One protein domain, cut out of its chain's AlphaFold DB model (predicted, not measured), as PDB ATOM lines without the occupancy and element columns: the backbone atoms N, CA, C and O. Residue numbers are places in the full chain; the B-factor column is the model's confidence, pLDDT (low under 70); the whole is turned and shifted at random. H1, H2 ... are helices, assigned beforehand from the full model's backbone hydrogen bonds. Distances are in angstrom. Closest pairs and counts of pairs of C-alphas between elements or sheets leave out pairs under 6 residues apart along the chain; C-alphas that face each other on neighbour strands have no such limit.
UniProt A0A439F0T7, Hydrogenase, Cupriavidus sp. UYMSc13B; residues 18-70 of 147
ATOM      1  N   THR A  18     141.769 199.554 191.264       67.50
ATOM      2  CA  THR A  18     142.641 198.826 190.316       67.50
ATOM      3  C   THR A  18     142.327 197.327 190.259       67.50
ATOM      4  O   THR A  18     143.040 196.567 189.609       67.50
ATOM      5  N   ASP A  19     141.278 196.890 190.955       77.75
ATOM      6  CA  ASP A  19     140.846 195.500 190.962       77.75
ATOM      7  C   ASP A  19     140.431 195.001 189.562       77.75
ATOM      8  O   ASP A  19     139.911 195.769 188.749       77.75
ATOM      9  N   PRO A  20     140.581 193.690 189.291       77.00
ATOM     10  CA  PRO A  20     140.254 193.099 187.992       77.00
ATOM     11  C   PRO A  20     138.747 193.066 187.678       77.00
ATOM     12  O   PRO A  20     138.362 192.731 186.561       77.00
ATOM     13  N   ALA A  21     137.887 193.378 188.650       80.88
ATOM     14  CA  ALA A  21     136.438 193.411 188.501       80.88
ATOM     15  C   ALA A  21     135.825 194.520 189.364       80.88
ATOM     16  O   ALA A  21     136.501 195.173 190.160       80.88
ATOM     17  N   SER A  22     134.514 194.717 189.224       80.94
ATOM     18  CA  SER A  22     133.789 195.715 190.005       80.94
ATOM     19  C   SER A  22     133.894 195.454 191.518       80.94
ATOM     20  O   SER A  22     134.021 194.299 191.937       80.94
ATOM     21  N   PRO A  23     133.778 196.483 192.374       81.62
ATOM     22  CA  PRO A  23     133.889 196.299 193.821       81.62
ATOM     23  C   PRO A  23     132.856 195.324 194.395       81.62
ATOM     24  O   PRO A  23     133.167 194.607 195.342       81.62
ATOM     25  N   LEU A  24     131.644 195.264 193.825       82.62
ATOM     26  CA  LEU A  24     130.629 194.285 194.221       82.62
ATOM     27  C   LEU A  24     131.118 192.853 193.958       82.62
ATOM     28  O   LEU A  24     131.051 192.008 194.848       82.62
ATOM     29  N   VAL A  25     131.657 192.592 192.763       85.38
ATOM     30  CA  VAL A  25     132.199 191.276 192.390       85.38
ATOM     31  C   VAL A  25     133.409 190.930 193.253       85.38
ATOM     32  O   VAL A  25     133.477 189.839 193.813       85.38
ATOM     33  N   MET A  26     134.333 191.871 193.447       86.81
ATOM     34  CA  MET A  26     135.499 191.662 194.307       86.81
ATOM     35  C   MET A  26     135.112 191.376 195.755       86.81
ATOM     36  O   MET A  26     135.800 190.617 196.436       86.81
ATOM     37  N   ARG A  27     133.999 191.936 196.233       87.12
ATOM     38  CA  ARG A  27     133.472 191.629 197.559       87.12
ATOM     39  C   ARG A  27     132.934 190.202 197.648       87.12
ATOM     40  O   ARG A  27     133.219 189.532 198.634       87.12
ATOM     41  N   LEU A  28     132.240 189.707 196.620       88.31
ATOM     42  CA  LEU A  28     131.832 188.295 196.547       88.31
ATOM     43  C   LEU A  28     133.044 187.356 196.602       88.31
ATOM     44  O   LEU A  28     133.012 186.349 197.304       88.31
ATOM     45  N   VAL A  29     134.131 187.710 195.912       89.56
ATOM     46  CA  VAL A  29     135.380 186.934 195.929       89.56
ATOM     47  C   VAL A  29     136.002 186.933 197.324       89.56
ATOM     48  O   VAL A  29     136.273 185.877 197.888       89.56
ATOM     49  N   ARG A  30     136.205 188.121 197.905       88.56
ATOM     50  CA  ARG A  30     136.962 188.293 199.154       88.56
ATOM     51  C   ARG A  30     136.194 187.850 200.401       88.56
ATOM     52  O   ARG A  30     136.800 187.284 201.301       88.56
ATOM     53  N   GLU A  31     134.894 188.133 200.475       90.44
ATOM     54  CA  GLU A  31     134.084 187.882 201.679       90.44
ATOM     55  C   GLU A  31     133.294 186.568 201.604       90.44
ATOM     56  O   GLU A  31     132.995 185.988 202.644       90.44
ATOM     57  N   PHE A  32     132.969 186.082 200.401       87.00
ATOM     58  CA  PHE A  32     132.069 184.935 200.214       87.00
ATOM     59  C   PHE A  32     132.690 183.782 199.411       87.00
ATOM     60  O   PHE A  32     132.009 182.798 199.132       87.00
ATOM     61  N   GLY A  33     133.977 183.872 199.053       86.81
ATOM     62  CA  GLY A  33     134.708 182.791 198.388       86.81
ATOM     63  C   GLY A  33     134.289 182.540 196.937       86.81
ATOM     64  O   GLY A  33     134.513 181.444 196.420       86.81
ATOM     65  N   ALA A  34     133.673 183.522 196.271       90.69
ATOM     66  CA  ALA A  34     133.394 183.414 194.842       90.69
ATOM     67  C   ALA A  34     134.702 183.313 194.037       90.69
ATOM     68  O   ALA A  34     135.701 183.951 194.366       90.69
ATOM     69  N   ALA A  35     134.691 182.538 192.953       90.19
ATOM     70  CA  ALA A  35     135.835 182.416 192.056       90.19
ATOM     71  C   ALA A  35     135.705 183.395 190.882       90.19
ATOM     72  O   ALA A  35     134.661 183.447 190.231       90.19
ATOM     73  N   LEU A  36     136.779 184.132 190.579       89.56
ATOM     74  CA  LEU A  36     136.928 184.738 189.258       89.56
ATOM     75  C   LEU A  36     137.357 183.642 188.293       89.56
ATOM     76  O   LEU A  36     138.368 182.979 188.514       89.56
ATOM     77  N   ILE A  37     136.572 183.463 187.242       91.81
ATOM     78  CA  ILE A  37     136.837 182.491 186.192       91.81
ATOM     79  C   ILE A  37     136.912 183.208 184.853       91.81
ATOM     80  O   ILE A  37     136.297 184.256 184.641       91.81
ATOM     81  N   ASP A  38     137.652 182.612 183.940       89.06
ATOM     82  CA  ASP A  38     137.835 183.079 182.578       89.06
ATOM     83  C   ASP A  38     137.426 181.990 181.579       89.06
ATOM     84  O   ASP A  38     136.926 180.919 181.934       89.06
ATOM     85  N   LYS A  39     137.645 182.261 180.290       91.62
ATOM     86  CA  LYS A  39     137.330 181.316 179.216       91.62
ATOM     87  C   LYS A  39     138.070 179.977 179.363       91.62
ATOM     88  O   LYS A  39     137.551 178.967 178.898       91.62
ATOM     89  N   ALA A  40     139.265 179.969 179.952       92.31
ATOM     90  CA  ALA A  40     140.071 178.760 180.092       92.31
ATOM     91  C   ALA A  40     139.620 177.909 181.287       92.31
ATOM     92  O   ALA A  40     139.641 176.688 181.205       92.31
ATOM     93  N   SER A  41     139.173 178.546 182.368       91.12
ATOM     94  CA  SER A  41     138.834 177.883 183.634       91.12
ATOM     95  C   SER A  41     137.346 177.563 183.812       91.12
ATOM     96  O   SER A  41     136.992 176.778 184.690       91.12
ATOM     97  N   VAL A  42     136.454 178.126 182.986       93.38
ATOM     98  CA  VAL A  42     134.999 177.929 183.133       93.38
ATOM     99  C   VAL A  42     134.556 176.472 182.974       93.38
ATOM    100  O   VAL A  42     133.678 176.020 183.710       93.38
ATOM    101  N   ALA A  43     135.160 175.719 182.050       91.81
ATOM    102  CA  ALA A  43     134.792 174.324 181.810       91.81
ATOM    103  C   ALA A  43     135.107 173.453 183.036       91.81
ATOM    104  O   ALA A  43     134.229 172.774 183.562       91.81
ATOM    105  N   ASP A  44     136.330 173.562 183.551       94.56
ATOM    106  CA  ASP A  44     136.767 172.798 184.717       94.56
ATOM    107  C   ASP A  44     135.981 173.190 185.972       94.56
ATOM    108  O   ASP A  44     135.557 172.333 186.747       94.56
ATOM    109  N   TRP A  45     135.718 174.488 186.157       93.12
ATOM    110  CA  TRP A  45     134.982 174.974 187.322       93.12
ATOM    111  C   TRP A  45     133.517 174.519 187.332       93.12
ATOM    112  O   TRP A  45     132.985 174.202 188.396       93.12
ATOM    113  N   THR A  46     132.862 174.460 186.165       93.50
ATOM    114  CA  THR A  46     131.465 173.996 186.047       93.50
ATOM    115  C   THR A  46     131.314 172.481 186.190       93.50
ATOM    116  O   THR A  46     130.240 172.027 186.575       93.50
ATOM    117  N   ALA A  47     132.375 171.704 185.949       93.75
ATOM    118  CA  ALA A  47     132.377 170.248 186.107       93.75
ATOM    119  C   ALA A  47     132.505 169.772 187.569       93.75
ATOM    120  O   ALA A  47     132.258 168.602 187.868       93.75
ATOM    121  N   LEU A  48     132.896 170.653 188.494       89.88
ATOM    122  CA  LEU A  48     132.969 170.330 189.919       89.88
ATOM    123  C   LEU A  48     131.557 170.043 190.492       89.88
ATOM    124  O   LEU A  48     130.599 170.719 190.117       89.88
ATOM    125  N   PRO A  49     131.403 169.123 191.464       88.69
ATOM    126  CA  PRO A  49     130.092 168.727 191.995       88.69
ATOM    127  C   PRO A  49     129.342 169.876 192.696       88.69
ATOM    128  O   PRO A  49     129.970 170.784 193.247       88.69
ATOM    129  N   GLY A  50     128.006 169.795 192.728       89.69
ATOM    130  CA  GLY A  50     127.106 170.769 193.370       89.69
ATOM    131  C   GLY A  50     126.522 171.818 192.415       89.69
ATOM    132  O   GLY A  50     126.937 171.916 191.262       89.69
ATOM    133  N   ASP A  51     125.558 172.603 192.904       90.00
ATOM    134  CA  ASP A  51     124.933 173.679 192.126       90.00
ATOM    135  C   ASP A  51     125.901 174.846 191.921       90.00
ATOM    136  O   ASP A  51     126.590 175.290 192.845       90.00
ATOM    137  N   ARG A  52     125.943 175.362 190.692       83.69
ATOM    138  CA  ARG A  52     126.859 176.431 190.287       83.69
ATOM    139  C   ARG A  52     126.132 177.483 189.472       83.69
ATOM    140  O   ARG A  52     125.326 177.164 188.606       83.69
ATOM    141  N   LEU A  53     126.453 178.746 189.736       88.62
ATOM    142  CA  LEU A  53     125.910 179.893 189.018       88.62
ATOM    143  C   LEU A  53     127.053 180.784 188.538       88.62
ATOM    144  O   LEU A  53     127.952 181.123 189.307       88.62
ATOM    145  N   LEU A  54     126.994 181.168 187.263       86.81
ATOM    146  CA  LEU A  54     127.913 182.121 186.656       86.81
ATOM    147  C   LEU A  54     127.271 183.505 186.632       86.81
ATOM    148  O   LEU A  54     126.238 183.705 185.997       86.81
ATOM    149  N   LEU A  55     127.899 184.467 187.308       86.50
ATOM    150  CA  LEU A  55     127.492 185.868 187.268       86.50
ATOM    151  C   LEU A  55     128.291 186.613 186.191       86.50
ATOM    152  O   LEU A  55     129.477 186.886 186.365       86.50
ATOM    153  N   LEU A  56     127.628 186.996 185.101       85.75
ATOM    154  CA  LEU A  56     128.189 187.884 184.080       85.75
ATOM    155  C   LEU A  56     127.836 189.337 184.423       85.75
ATOM    156  O   LEU A  56     126.835 189.870 183.955       85.75
ATOM    157  N   ALA A  57     128.650 189.970 185.271       78.25
ATOM    158  CA  ALA A  57     128.363 191.297 185.831       78.25
ATOM    159  C   ALA A  57     128.473 192.469 184.827       78.25
ATOM    160  O   ALA A  57     128.054 193.581 185.146       78.25
ATOM    161  N   GLY A  58     129.022 192.231 183.630       76.19
ATOM    162  CA  GLY A  58     129.270 193.267 182.624       76.19
ATOM    163  C   GLY A  58     130.425 194.214 182.980       76.19
ATOM    164  O   GLY A  58     131.100 194.062 183.997       76.19
ATOM    165  N   ASP A  59     130.673 195.191 182.108       73.69
ATOM    166  CA  ASP A  59     131.671 196.243 182.329       73.69
ATOM    167  C   ASP A  59     131.091 197.305 183.277       73.69
ATOM    168  O   ASP A  59     130.165 198.033 182.918       73.69
ATOM    169  N   ALA A  60     131.632 197.393 184.492       68.62
ATOM    170  CA  ALA A  60     131.146 198.308 185.523       68.62
ATOM    171  C   ALA A  60     131.390 199.794 185.214       68.62
ATOM    172  O   ALA A  60     130.741 200.642 185.822       68.62
ATOM    173  N   VAL A  61     132.297 200.117 184.285       71.12
ATOM    174  CA  VAL A  61     132.498 201.489 183.795       71.12
ATOM    175  C   VAL A  61     131.407 201.844 182.789       71.12
ATOM    176  O   VAL A  61     130.895 202.960 182.806       71.12
ATOM    177  N   ARG A  62     131.016 200.894 181.930       70.88
ATOM    178  CA  ARG A  62     129.938 201.095 180.945       70.88
ATOM    179  C   ARG A  62     128.542 201.024 181.563       70.88
ATOM    180  O   ARG A  62     127.653 201.724 181.098       70.88
ATOM    181  N   PHE A  63     128.356 200.192 182.587       72.12
ATOM    182  CA  PHE A  63     127.061 199.892 183.207       72.12
ATOM    183  C   PHE A  63     127.095 200.162 184.716       72.12
ATOM    184  O   PHE A  63     126.966 199.258 185.546       72.12
ATOM    185  N   THR A  64     127.306 201.425 185.081       69.62
ATOM    186  CA  THR A  64     127.444 201.841 186.487       69.62
ATOM    187  C   THR A  64     126.192 201.569 187.332       69.62
ATOM    188  O   THR A  64     126.298 201.314 188.529       69.62
ATOM    189  N   GLU A  65     125.003 201.542 186.725       70.31
ATOM    190  CA  GLU A  65     123.727 201.265 187.390       70.31
ATOM    191  C   GLU A  65     123.685 199.858 187.993       70.31
ATOM    192  O   GLU A  65     123.134 199.679 189.079       70.31
ATOM    193  N   GLY A  66     124.340 198.880 187.354       69.12
ATOM    194  CA  GLY A  66     124.456 197.515 187.873       69.12
ATOM    195  C   GLY A  66     125.243 197.421 189.186       69.12
ATOM    196  O   GLY A  66     125.178 196.402 189.870       69.12
ATOM    197  N   GLN A  67     125.968 198.480 189.562       71.69
ATOM    198  CA  GLN A  67     126.712 198.569 190.822       71.69
ATOM    199  C   GLN A  67     125.921 199.266 191.940       71.69
ATOM    200  O   GLN A  67     126.278 199.141 193.110       71.69
ATOM    201  N   ASN A  68     124.832 199.964 191.611       72.56
ATOM    202  CA  ASN A  68     124.042 200.753 192.557       72.56
ATOM    203  C   ASN A  68     122.864 199.942 193.114       72.56
ATOM    204  O   ASN A  68     121.702 200.321 192.970       72.56
ATOM    205  N   VAL A  69     123.170 198.814 193.756       76.06
ATOM    206  CA  VAL A  69     122.172 197.891 194.313       76.06
ATOM    207  C   VAL A  69     122.316 197.809 195.831       76.06
ATOM    208  O   VAL A  69     123.420 197.710 196.362       76.06
ATOM    209  N   ALA A  70     121.184 197.811 196.536       79.31
ATOM    210  CA  ALA A  70     121.109 197.496 197.957       79.31
ATOM    211  C   ALA A  70     120.224 196.261 198.159       79.31
ATOM    212  O   ALA A  70     119.125 196.186 197.611       79.31
TER     213      ALA A  70
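Overview. This is residues 18 to 70 of the 147 residues of the protein "Hydrogenase" of Cupriavidus sp. UYMSc13B (UniProt A0A439F0T7). Little regular structure is here: three short helices on a long loop of chain, H2 toward one end, H3 toward the other, and H1 between them along the length, nearer H3. From H2 the unnamed residues 48 to 63 run back to H3, and residues 47 to 53 stick out. The 53 printed residues hold H1, H2 and H3 in that order and no named strand; the class is all helix, with 20 residues in named elements. The whole is only just loose, close to compact, with a radius of gyration of the C-alphas of 12.3 A, and spans 33 by 21 by 19 A.

Arrangement. H1, residues 23 to 32, is close to but not clearly touching H3, residues 64 to 67; their closest C-alphas, of Leu 24 and Gln 67, are 6.7 A apart. H2, residues 42 to 47, is apart from H1 and from H3. In H1 and H2 every O i to N i+4 pair is within hydrogen-bond range; H3 is too short for such a pair.

Along the chain. H1 is 13.2 A long from C-alpha 23 at (133.889, 196.299, 193.821); H2 is 8.6 A long; H3, 5.5 A long, ends at C-alpha 67, (126.712, 198.569, 190.822).

Size, cuts and confidence. The C-alphas farthest apart, of Pro 49 and Arg 62, are 34.2 A apart. The printed part has no cut. The link H2 to H3 is long. Residues 18, 60, 64 and 66 have pLDDT under 70.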